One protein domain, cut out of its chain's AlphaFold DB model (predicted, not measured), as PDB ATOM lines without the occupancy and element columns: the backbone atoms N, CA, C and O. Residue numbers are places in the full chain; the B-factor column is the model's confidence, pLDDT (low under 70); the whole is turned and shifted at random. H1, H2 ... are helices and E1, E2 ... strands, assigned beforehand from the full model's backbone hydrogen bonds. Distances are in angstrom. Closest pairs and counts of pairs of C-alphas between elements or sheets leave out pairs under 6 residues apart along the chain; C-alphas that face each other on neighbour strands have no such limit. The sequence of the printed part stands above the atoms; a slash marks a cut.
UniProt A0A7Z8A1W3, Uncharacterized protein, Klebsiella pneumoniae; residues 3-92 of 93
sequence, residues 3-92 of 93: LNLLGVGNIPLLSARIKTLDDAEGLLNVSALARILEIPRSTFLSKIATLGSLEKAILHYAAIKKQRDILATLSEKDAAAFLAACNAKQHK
ATOM      1  N   LEU A   3     257.159 596.856 418.683       83.12
ATOM      2  CA  LEU A   3     256.224 596.201 419.591       83.12
ATOM      3  C   LEU A   3     255.101 597.188 419.902       83.12
ATOM      4  O   LEU A   3     255.364 598.270 420.431       83.12
ATOM      5  N   ASN A   4     253.871 596.800 419.573       85.25
ATOM      6  CA  ASN A   4     252.685 597.611 419.809       85.25
ATOM      7  C   ASN A   4     251.802 596.923 420.850       85.25
ATOM      8  O   ASN A   4     251.422 595.767 420.672       85.25
ATOM      9  N   LEU A   5     251.445 597.647 421.906       88.12
ATOM     10  CA  LEU A   5     250.324 597.301 422.773       88.12
ATOM     11  C   LEU A   5     249.088 598.011 422.236       88.12
ATOM     12  O   LEU A   5     249.045 599.243 422.164       88.12
ATOM     13  N   LEU A   6     248.107 597.218 421.821       89.50
ATOM     14  CA  LEU A   6     246.861 597.698 421.241       89.50
ATOM     15  C   LEU A   6     245.756 597.657 422.296       89.50
ATOM     16  O   LEU A   6     245.644 596.697 423.056       89.50
ATOM     17  N   GLY A   7     244.951 598.711 422.327       84.56
ATOM     18  CA  GLY A   7     243.715 598.783 423.094       84.56
ATOM     19  C   GLY A   7     242.508 598.318 422.282       84.56
ATOM     20  O   GLY A   7     242.619 597.874 421.135       84.56
ATOM     21  N   VAL A   8     241.326 598.457 422.881       85.50
ATOM     22  CA  VAL A   8     240.049 598.117 422.240       85.50
ATOM     23  C   VAL A   8     239.877 598.948 420.961       85.50
ATOM     24  O   VAL A   8     240.130 600.150 420.958       85.50
ATOM     25  N   GLY A   9     239.491 598.300 419.859       87.19
ATOM     26  CA  GLY A   9     239.379 598.951 418.547       87.19
ATOM     27  C   GLY A   9     240.702 599.096 417.785       87.19
ATOM     28  O   GLY A   9     240.770 599.890 416.853       87.19
ATOM     29  N   ASN A  10     241.749 598.344 418.153       84.38
ATOM     30  CA  ASN A  10     243.052 598.348 417.468       84.38
ATOM     31  C   ASN A  10     243.792 599.703 417.554       84.38
ATOM     32  O   ASN A  10     244.670 600.005 416.744       84.38
ATOM     33  N   ILE A  11     243.442 600.519 418.551       83.50
ATOM     34  CA  ILE A  11     244.065 601.818 418.816       83.50
ATOM     35  C   ILE A  11     245.388 601.571 419.561       83.50
ATOM     36  O   ILE A  11     245.376 600.907 420.601       83.50
ATOM     37  N   PRO A  12     246.540 602.056 419.066       81.62
ATOM     38  CA  PRO A  12     247.824 601.832 419.720       81.62
ATOM     39  C   PRO A  12     247.915 602.626 421.029       81.62
ATOM     40  O   PRO A  12     247.907 603.853 421.017       81.62
ATOM     41  N   LEU A  13     248.023 601.916 422.153       84.25
ATOM     42  CA  LEU A  13     248.189 602.503 423.488       84.25
ATOM     43  C   LEU A  13     249.661 602.782 423.802       84.25
ATOM     44  O   LEU A  13     249.994 603.779 424.431       84.25
ATOM     45  N   LEU A  14     250.550 601.898 423.346       83.19
ATOM     46  CA  LEU A  14     251.994 602.054 423.479       83.19
ATOM     47  C   LEU A  14     252.674 601.458 422.246       83.19
ATOM     48  O   LEU A  14     252.374 600.335 421.848       83.19
ATOM     49  N   SER A  15     253.615 602.192 421.658       79.75
ATOM     50  CA  SER A  15     254.451 601.705 420.559       79.75
ATOM     51  C   SER A  15     255.914 601.927 420.914       79.75
ATOM     52  O   SER A  15     256.381 603.065 420.966       79.75
ATOM     53  N   ALA A  16     256.653 600.838 421.108       80.00
ATOM     54  CA  ALA A  16     258.087 600.875 421.352       80.00
ATOM     55  C   ALA A  16     258.849 600.435 420.097       80.00
ATOM     56  O   ALA A  16     258.601 599.369 419.519       80.00
ATOM     57  N   ARG A  17     259.813 601.256 419.670       74.00
ATOM     58  CA  ARG A  17     260.752 600.878 418.610       74.00
ATOM     59  C   ARG A  17     261.875 600.059 419.239       74.00
ATOM     60  O   ARG A  17     262.704 600.600 419.964       74.00
ATOM     61  N   ILE A  18     261.903 598.763 418.947       75.81
ATOM     62  CA  ILE A  18     262.962 597.867 419.409       75.81
ATOM     63  C   ILE A  18     264.082 597.920 418.374       75.81
ATOM     64  O   ILE A  18     263.893 597.471 417.234       75.81
ATOM     65  N   LYS A  19     265.223 598.499 418.770       69.69
ATOM     66  CA  LYS A  19     266.461 598.445 417.985       69.69
ATOM     67  C   LYS A  19     266.874 596.983 417.852       69.69
ATOM     68  O   LYS A  19     266.984 596.280 418.855       69.69
ATOM     69  N   THR A  20     267.025 596.519 416.619       65.31
ATOM     70  CA  THR A  20     267.570 595.187 416.346       65.31
ATOM     71  C   THR A  20     269.097 595.222 416.354       65.31
ATOM     72  O   THR A  20     269.677 596.305 416.347       65.31
ATOM     73  N   LEU A  21     269.763 594.057 416.404       58.44
ATOM     74  CA  LEU A  21     271.234 593.999 416.328       58.44
ATOM     75  C   LEU A  21     271.771 594.721 415.082       58.44
ATOM     76  O   LEU A  21     272.832 595.326 415.158       58.44
ATOM     77  N   ASP A  22     271.015 594.705 413.984       60.59
ATOM     78  CA  ASP A  22     271.375 595.392 412.739       60.59
ATOM     79  C   ASP A  22     271.267 596.929 412.839       60.59
ATOM     80  O   ASP A  22     271.911 597.637 412.074       60.59
ATOM     81  N   ASP A  23     270.506 597.456 413.809       63.94
ATOM     82  CA  ASP A  23     270.386 598.897 414.097       63.94
ATOM     83  C   ASP A  23     271.339 599.357 415.219       63.94
ATOM     84  O   ASP A  23     271.340 600.529 415.612       63.94
ATOM     85  N   ALA A  24     272.083 598.423 415.819       63.38
ATOM     86  CA  ALA A  24     273.000 598.691 416.914       63.38
ATOM     87  C   ALA A  24     274.404 598.939 416.350       63.38
ATOM     88  O   ALA A  24     275.216 598.020 416.236       63.38
ATOM     89  N   GLU A  25     274.695 600.194 416.003       56.78
ATOM     90  CA  GLU A  25     276.056 600.617 415.658       56.78
ATOM     91  C   GLU A  25     277.039 600.185 416.760       56.78
ATOM     92  O   GLU A  25     276.851 600.484 417.940       56.78
ATOM     93  N   GLY A  26     278.074 599.434 416.375       62.62
ATOM     94  CA  GLY A  26     279.116 598.945 417.284       62.62
ATOM     95  C   GLY A  26     278.842 597.598 417.967       62.62
ATOM     96  O   GLY A  26     279.724 597.103 418.668       62.62
ATOM     97  N   LEU A  27     277.680 596.959 417.761       69.00
ATOM     98  CA  LEU A  27     277.396 595.651 418.361       69.00
ATOM     99  C   LEU A  27     277.728 594.500 417.400       69.00
ATOM    100  O   LEU A  27     277.041 594.251 416.412       69.00
ATOM    101  N   LEU A  28     278.786 593.749 417.707       75.38
ATOM    102  CA  LEU A  28     279.216 592.627 416.876       75.38
ATOM    103  C   LEU A  28     278.377 591.367 417.147       75.38
ATOM    104  O   LEU A  28     278.409 590.790 418.239       75.38
ATOM    105  N   ASN A  29     277.686 590.864 416.123       82.81
ATOM    106  CA  ASN A  29     276.989 589.584 416.211       82.81
ATOM    107  C   ASN A  29     277.974 588.401 416.119       82.81
ATOM    108  O   ASN A  29     278.240 587.854 415.048       82.81
ATOM    109  N   VAL A  30     278.465 587.949 417.275       82.56
ATOM    110  CA  VAL A  30     279.394 586.807 417.379       82.56
ATOM    111  C   VAL A  30     278.809 585.505 416.801       82.56
ATOM    112  O   VAL A  30     279.555 584.665 416.304       82.56
ATOM    113  N   SER A  31     277.481 585.319 416.815       81.69
ATOM    114  CA  SER A  31     276.855 584.121 416.232       81.69
ATOM    115  C   SER A  31     276.912 584.151 414.710       81.69
ATOM    116  O   SER A  31     277.191 583.127 414.092       81.69
ATOM    117  N   ALA A  32     276.652 585.312 414.105       84.38
ATOM    118  CA  ALA A  32     276.776 585.493 412.663       84.38
ATOM    119  C   ALA A  32     278.229 585.293 412.214       84.38
ATOM    120  O   ALA A  32     278.483 584.560 411.262       84.38
ATOM    121  N   LEU A  33     279.185 585.844 412.965       86.69
ATOM    122  CA  LEU A  33     280.610 585.652 412.712       86.69
ATOM    123  C   LEU A  33     281.024 584.171 412.773       86.69
ATOM    124  O   LEU A  33     281.690 583.683 411.864       86.69
ATOM    125  N   ALA A  34     280.590 583.435 413.800       88.25
ATOM    126  CA  ALA A  34     280.882 582.007 413.930       88.25
ATOM    127  C   ALA A  34     280.306 581.178 412.764       88.25
ATOM    128  O   ALA A  34     280.951 580.236 412.311       88.25
ATOM    129  N   ARG A  35     279.130 581.558 412.232       88.31
ATOM    130  CA  ARG A  35     278.537 580.932 411.035       88.31
ATOM    131  C   ARG A  35     279.357 581.200 409.778       88.31
ATOM    132  O   ARG A  35     279.611 580.267 409.031       88.31
ATOM    133  N   ILE A  36     279.801 582.440 409.567       87.75
ATOM    134  CA  ILE A  36     280.654 582.804 408.422       87.75
ATOM    135  C   ILE A  36     281.972 582.022 408.464       87.75
ATOM    136  O   ILE A  36     282.462 581.571 407.432       87.75
ATOM    137  N   LEU A  37     282.533 581.838 409.659       87.25
ATOM    138  CA  LEU A  37     283.769 581.085 409.862       87.25
ATOM    139  C   LEU A  37     283.558 579.559 409.952       87.25
ATOM    140  O   LEU A  37     284.539 578.839 410.081       87.25
ATOM    141  N   GLU A  38     282.313 579.072 409.872       89.19
ATOM    142  CA  GLU A  38     281.934 577.648 409.910       89.19
ATOM    143  C   GLU A  38     282.403 576.893 411.169       89.19
ATOM    144  O   GLU A  38     282.805 575.730 411.118       89.19
ATOM    145  N   ILE A  39     282.353 577.553 412.331       88.88
ATOM    146  CA  ILE A  39     282.819 576.995 413.611       88.88
ATOM    147  C   ILE A  39     281.709 577.083 414.663       88.88
ATOM    148  O   ILE A  39     280.958 578.065 414.693       88.88
ATOM    149  N   PRO A  40     281.607 576.111 415.590       91.00
ATOM    150  CA  PRO A  40     280.718 576.230 416.735       91.00
ATOM    151  C   PRO A  40     281.034 577.473 417.575       91.00
ATOM    152  O   PRO A  40     282.181 577.734 417.947       91.00
ATOM    153  N   ARG A  41     279.992 578.226 417.943       89.00
ATOM    154  CA  ARG A  41     280.135 579.442 418.760       89.00
ATOM    155  C   ARG A  41     280.860 579.174 420.083       89.00
ATOM    156  O   ARG A  41     281.649 580.010 420.511       89.00
ATOM    157  N   SER A  42     280.610 578.028 420.714       90.19
ATOM    158  CA  SER A  42     281.281 577.620 421.956       90.19
ATOM    159  C   SER A  42     282.799 577.563 421.780       90.19
ATOM    160  O   SER A  42     283.524 578.200 422.536       90.19
ATOM    161  N   THR A  43     283.278 576.894 420.731       89.88
ATOM    162  CA  THR A  43     284.707 576.777 420.418       89.88
ATOM    163  C   THR A  43     285.333 578.135 420.111       89.88
ATOM    164  O   THR A  43     286.430 578.430 420.586       89.88
ATOM    165  N   PHE A  44     284.625 578.989 419.365       89.50
ATOM    166  CA  PHE A  44     285.085 580.345 419.064       89.50
ATOM    167  C   PHE A  44     285.259 581.187 420.339       89.50
ATOM    168  O   PHE A  44     286.309 581.797 420.536       89.50
ATOM    169  N   LEU A  45     284.273 581.164 421.242       88.75
ATOM    170  CA  LEU A  45     284.333 581.884 422.518       88.75
ATOM    171  C   LEU A  45     285.436 581.350 423.439       88.75
ATOM    172  O   LEU A  45     286.177 582.144 424.018       88.75
ATOM    173  N   SER A  46     285.605 580.029 423.531       90.94
ATOM    174  CA  SER A  46     286.715 579.432 424.281       90.94
ATOM    175  C   SER A  46     288.068 579.887 423.737       90.94
ATOM    176  O   SER A  46     288.956 580.227 424.512       90.94
ATOM    177  N   LYS A  47     288.223 579.973 422.410       89.69
ATOM    178  CA  LYS A  47     289.472 580.425 421.787       89.69
ATOM    179  C   LYS A  47     289.763 581.903 422.055       89.69
ATOM    180  O   LYS A  47     290.923 582.249 422.265       89.69
ATOM    181  N   ILE A  48     288.738 582.758 422.081       89.50
ATOM    182  CA  ILE A  48     288.883 584.163 422.496       89.50
ATOM    183  C   ILE A  48     289.405 584.231 423.930       89.50
ATOM    184  O   ILE A  48     290.354 584.965 424.190       89.50
ATOM    185  N   ALA A  49     288.836 583.431 424.836       88.44
ATOM    186  CA  ALA A  49     289.292 583.369 426.222       88.44
ATOM    187  C   ALA A  49     290.753 582.895 426.335       88.44
ATOM    188  O   ALA A  49     291.499 583.418 427.155       88.44
ATOM    189  N   THR A  50     291.193 581.957 425.488       91.06
ATOM    190  CA  THR A  50     292.589 581.484 425.470       91.06
ATOM    191  C   THR A  50     293.570 582.507 424.891       91.06
ATOM    192  O   THR A  50     294.675 582.654 425.398       91.06
ATOM    193  N   LEU A  51     293.205 583.190 423.801       87.56
ATOM    194  CA  LEU A  51     294.095 584.127 423.097       87.56
ATOM    195  C   LEU A  51     294.068 585.546 423.686       87.56
ATOM    196  O   LEU A  51     294.919 586.367 423.340       87.56
ATOM    197  N   GLY A  52     293.078 585.841 424.531       83.38
ATOM    198  CA  GLY A  52     292.893 587.129 425.198       83.38
ATOM    199  C   GLY A  52     292.389 588.254 424.292       83.38
ATOM    200  O   GLY A  52     292.149 589.353 424.781       83.38
ATOM    201  N   SER A  53     292.210 588.018 422.987       86.56
ATOM    202  CA  SER A  53     291.644 589.018 422.079       86.56
ATOM    203  C   SER A  53     290.765 588.419 420.983       86.56
ATOM    204  O   SER A  53     291.026 587.340 420.440       86.56
ATOM    205  N   LEU A  54     289.711 589.167 420.645       85.31
ATOM    206  CA  LEU A  54     288.765 588.825 419.588       85.31
ATOM    207  C   LEU A  54     289.451 588.781 418.216       85.31
ATOM    208  O   LEU A  54     289.267 587.830 417.462       85.31
ATOM    209  N   GLU A  55     290.287 589.772 417.913       87.94
ATOM    210  CA  GLU A  55     290.975 589.896 416.622       87.94
ATOM    211  C   GLU A  55     291.897 588.708 416.344       87.94
ATOM    212  O   GLU A  55     291.878 588.157 415.244       87.94
ATOM    213  N   LYS A  56     292.649 588.240 417.349       89.75
ATOM    214  CA  LYS A  56     293.515 587.063 417.195       89.75
ATOM    215  C   LYS A  56     292.703 585.802 416.910       89.75
ATOM    216  O   LYS A  56     293.111 584.996 416.077       89.75
ATOM    217  N   ALA A  57     291.556 585.634 417.570       88.25
ATOM    218  CA  ALA A  57     290.668 584.505 417.310       88.25
ATOM    219  C   ALA A  57     290.085 584.561 415.889       88.25
ATOM    220  O   ALA A  57     290.064 583.539 415.202       88.25
ATOM    221  N   ILE A  58     289.680 585.748 415.423       90.12
ATOM    222  CA  ILE A  58     289.195 585.956 414.052       90.12
ATOM    223  C   ILE A  58     290.284 585.602 413.040       90.12
ATOM    224  O   ILE A  58     290.038 584.788 412.157       90.12
ATOM    225  N   LEU A  59     291.492 586.153 413.190       90.69
ATOM    226  CA  LEU A  59     292.609 585.900 412.275       90.69
ATOM    227  C   LEU A  59     292.985 584.416 412.220       90.69
ATOM    228  O   LEU A  59     293.167 583.865 411.136       90.69
ATOM    229  N   HIS A  60     293.046 583.755 413.376       90.69
ATOM    230  CA  HIS A  60     293.344 582.328 413.467       90.69
ATOM    231  C   HIS A  60     292.329 581.488 412.680       90.69
ATOM    232  O   HIS A  60     292.705 580.642 411.870       90.69
ATOM    233  N   TYR A  61     291.034 581.721 412.891       89.25
ATOM    234  CA  TYR A  61     289.998 580.936 412.225       89.25
ATOM    235  C   TYR A  61     289.780 581.317 410.760       89.25
ATOM    236  O   TYR A  61     289.486 580.440 409.953       89.25
ATOM    237  N   ALA A  62     290.003 582.577 410.388       89.75
ATOM    238  CA  ALA A  62     290.011 583.000 408.993       89.75
ATOM    239  C   ALA A  62     291.147 582.325 408.204       89.75
ATOM    240  O   ALA A  62     290.927 581.859 407.086       89.75
ATOM    241  N   ALA A  63     292.342 582.206 408.797       90.88
ATOM    242  CA  ALA A  63     293.459 581.489 408.187       90.88
ATOM    243  C   ALA A  63     293.143 579.998 407.995       90.88
ATOM    244  O   ALA A  63     293.359 579.467 406.906       90.88
ATOM    245  N   ILE A  64     292.565 579.347 409.012       89.00
ATOM    246  CA  ILE A  64     292.136 577.942 408.924       89.00
ATOM    247  C   ILE A  64     291.082 577.758 407.834       89.00
ATOM    248  O   ILE A  64     291.179 576.815 407.051       89.00
ATOM    249  N   LYS A  65     290.088 578.649 407.759       88.38
ATOM    250  CA  LYS A  65     289.058 578.574 406.722       88.38
ATOM    251  C   LYS A  65     289.680 578.678 405.330       88.38
ATOM    252  O   LYS A  65     289.468 577.796 404.510       88.38
ATOM    253  N   LYS A  66     290.552 579.664 405.104       87.44
ATOM    254  CA  LYS A  66     291.257 579.823 403.825       87.44
ATOM    255  C   LYS A  66     292.079 578.587 403.455       87.44
ATOM    256  O   LYS A  66     292.087 578.182 402.299       87.44
ATOM    257  N   GLN A  67     292.762 577.975 404.422       85.69
ATOM    258  CA  GLN A  67     293.494 576.726 404.197       85.69
ATOM    259  C   GLN A  67     292.557 575.581 403.805       85.69
ATOM    260  O   GLN A  67     292.864 574.849 402.871       85.69
ATOM    261  N   ARG A  68     291.410 575.443 404.481       85.12
ATOM    262  CA  ARG A  68     290.394 574.434 404.151       85.12
ATOM    263  C   ARG A  68     289.813 574.639 402.760       85.12
ATOM    264  O   ARG A  68     289.701 573.666 402.027       85.12
ATOM    265  N   ASP A  69     289.497 575.876 402.397       84.62
ATOM    266  CA  ASP A  69     288.952 576.209 401.081       84.62
ATOM    267  C   ASP A  69     289.966 575.873 399.980       84.62
ATOM    268  O   ASP A  69     289.622 575.225 398.997       84.62
ATOM    269  N   ILE A  70     291.244 576.217 400.183       84.25
ATOM    270  CA  ILE A  70     292.322 575.847 399.254       84.25
ATOM    271  C   ILE A  70     292.431 574.323 399.139       84.25
ATOM    272  O   ILE A  70     292.453 573.799 398.029       84.25
ATOM    273  N   LEU A  71     292.451 573.603 400.265       76.38
ATOM    274  CA  LEU A  71     292.506 572.138 400.277       76.38
ATOM    275  C   LEU A  71     291.308 571.499 399.565       76.38
ATOM    276  O   LEU A  71     291.490 570.517 398.857       76.38
ATOM    277  N   ALA A  72     290.111 572.069 399.708       76.88
ATOM    278  CA  ALA A  72     288.909 571.597 399.025       76.88
ATOM    279  C   ALA A  72     288.948 571.840 397.505       76.88
ATOM    280  O   ALA A  72     288.300 571.117 396.755       76.88
ATOM    281  N   THR A  73     289.705 572.841 397.046       75.38
ATOM    282  CA  THR A  73     289.889 573.137 395.613       75.38
ATOM    283  C   THR A  73     291.042 572.379 394.953       75.38
ATOM    284  O   THR A  73     291.154 572.401 393.727       75.38
ATOM    285  N   LEU A  74     291.905 571.711 395.725       64.94
ATOM    286  CA  LEU A  74     292.990 570.901 395.175       64.94
ATOM    287  C   LEU A  74     292.434 569.564 394.659       64.94
ATOM    288  O   LEU A  74     291.739 568.845 395.371       64.94
ATOM    289  N   SER A  75     292.760 569.232 393.407       63.09
ATOM    290  CA  SER A  75     292.457 567.933 392.793       63.09
ATOM    291  C   SER A  75     293.125 566.797 393.583       63.09
ATOM    292  O   SER A  75     294.200 566.995 394.149       63.09
ATOM    293  N   GLU A  76     292.534 565.593 393.608       61.78
ATOM    294  CA  GLU A  76     293.016 564.428 394.387       61.78
ATOM    295  C   GLU A  76     294.518 564.134 394.197       61.78
ATOM    296  O   GLU A  76     295.195 563.679 395.123       61.78
ATOM    297  N   LYS A  77     295.069 564.455 393.019       61.25
ATOM    298  CA  LYS A  77     296.504 564.324 392.717       61.25
ATOM    299  C   LYS A  77     297.386 565.294 393.508       61.25
ATOM    300  O   LYS A  77     298.454 564.899 393.975       61.25
ATOM    301  N   ASP A  78     296.942 566.531 393.696       63.44
ATOM    302  CA  ASP A  78     297.710 567.562 394.398       63.44
ATOM    303  C   ASP A  78     297.607 567.393 395.919       63.44
ATOM    304  O   ASP A  78     298.576 567.629 396.645       63.44
ATOM    305  N   ALA A  79     296.467 566.891 396.407       64.44
ATOM    306  CA  ALA A  79     296.290 566.518 397.808       64.44
ATOM    307  C   ALA A  79     297.242 565.379 398.222       64.44
ATOM    308  O   ALA A  79     297.887 565.461 399.272       64.44
ATOM    309  N   ALA A  80     297.397 564.354 397.376       63.59
ATOM    310  CA  ALA A  80     298.346 563.263 397.602       63.59
ATOM    311  C   ALA A  80     299.809 563.746 397.579       63.59
ATOM    312  O   ALA A  80     300.607 563.335 398.424       63.59
ATOM    313  N   ALA A  81     300.156 564.662 396.668       67.31
ATOM    314  CA  ALA A  81     301.491 565.258 396.601       67.31
ATOM    315  C   ALA A  81     301.812 566.124 397.834       67.31
ATOM    316  O   ALA A  81     302.927 566.070 398.357       67.31
ATOM    317  N   PHE A  82     300.835 566.879 398.348       66.81
ATOM    318  CA  PHE A  82     300.997 567.672 399.567       66.81
ATOM    319  C   PHE A  82     301.175 566.789 400.811       66.81
ATOM    320  O   PHE A  82     302.092 567.015 401.604       66.81
ATOM    321  N   LEU A  83     300.363 565.735 400.954       69.44
ATOM    322  CA  LEU A  83     300.517 564.735 402.018       69.44
ATOM    323  C   LEU A  83     301.888 564.045 401.961       69.44
ATOM    324  O   LEU A  83     302.556 563.919 402.989       69.44
ATOM    325  N   ALA A  84     302.350 563.671 400.765       72.06
ATOM    326  CA  ALA A  84     303.678 563.097 400.572       72.06
ATOM    327  C   ALA A  84     304.798 564.076 400.978       72.06
ATOM    328  O   ALA A  84     305.741 563.683 401.667       72.06
ATOM    329  N   ALA A  85     304.679 565.360 400.628       72.62
ATOM    330  CA  ALA A  85     305.645 566.391 401.012       72.62
ATOM    331  C   ALA A  85     305.663 566.672 402.529       72.62
ATOM    332  O   ALA A  85     306.727 566.922 403.100       72.62
ATOM    333  N   CYS A  86     304.506 566.612 403.197       70.50
ATOM    334  CA  CYS A  86     304.410 566.739 404.652       70.50
ATOM    335  C   CYS A  86     305.063 565.556 405.378       70.50
ATOM    336  O   CYS A  86     305.848 565.774 406.302       70.50
ATOM    337  N   ASN A  87     304.817 564.325 404.924       70.06
ATOM    338  CA  ASN A  87     305.427 563.125 405.506       70.06
ATOM    339  C   ASN A  87     306.948 563.074 405.263       70.06
ATOM    340  O   ASN A  87     307.708 562.712 406.158       70.06
ATOM    341  N   ALA A  88     307.422 563.528 404.098       62.12
ATOM    342  CA  ALA A  88     308.854 563.600 403.788       62.12
ATOM    343  C   ALA A  88     309.636 564.570 404.697       62.12
ATOM    344  O   ALA A  88     310.835 564.390 404.911       62.12
ATOM    345  N   LYS A  89     308.978 565.591 405.263       58.62
ATOM    346  CA  LYS A  89     309.602 566.515 406.226       58.62
ATOM    347  C   LYS A  89     309.705 565.953 407.645       58.62
ATOM    348  O   LYS A  89     310.557 566.422 408.390       58.62
ATOM    349  N   GLN A  90     308.892 564.963 408.019       56.78
ATOM    350  CA  GLN A  90     308.953 564.345 409.350       56.78
ATOM    351  C   GLN A  90     310.131 563.372 409.515       56.78
ATOM    352  O   GLN A  90     310.553 563.124 410.635       56.78
ATOM    353  N   HIS A  91     310.705 562.876 408.415       48.94
ATOM    354  CA  HIS A  91     311.839 561.941 408.422       48.94
ATOM    355  C   HIS A  91     313.229 562.610 408.402       48.94
ATOM    356  O   HIS A  91     314.235 561.928 408.223       48.94
ATOM    357  N   LYS A  92     313.293 563.943 408.534       47.53
ATOM    358  CA  LYS A  92     314.538 564.736 408.501       47.53
ATOM    359  C   LYS A  92     314.930 565.333 409.863       47.53
ATOM    360  O   LYS A  92     315.652 566.329 409.901       47.53
TER     361      LYS A  92
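AT A GLANCE: This is residues 3 to 92 of the 93 residues of an uncharacterized protein of Klebsiella pneumoniae (UniProt A0A7Z8A1W3). E1 and E2 form an antiparallel hairpin at one end of an open rod, with four helices zigzagging beyond a long link. The printed part, 90 residues with two strands then four helices, is mostly helix. It is extended, radius of gyration of the C-alphas 23.6 A, spanning 81 by 32 by 20 A.

HOW THE PARTS SIT: In the hairpin of E1, residues 3 to 6, and E2, residues 12 to 17, N 5 and O 14 are within hydrogen-bond range, 2.8 A. H1, residues 30 to 36, touches H2, residues 41 to 51, closest C-alphas 34 and 41, 5.5 A. H3, residues 54 to 73, touches H2 with residues 54 to 57 alone, closest C-alphas 57 and 48, 5.5 A. H4, residues 76 to 90, is close to H3 but not clearly touching, closest C-alphas 79 and 71, 7.2 A. Every O i to N i+4 pair is within range in H1, H2 and H3, 10 of 11 in H4.

IN THESE COORDINATES: E1 begins at (256.224, 596.201, 419.591); H4 ends at (308.953, 564.345, 409.350). H3 measures 28.7 A.

THE WHOLE: The printed part has no cut. The E2 to H1 link is long. pLDDT is under 70 at residues 19 to 27, 74 to 83 and 88 to 92.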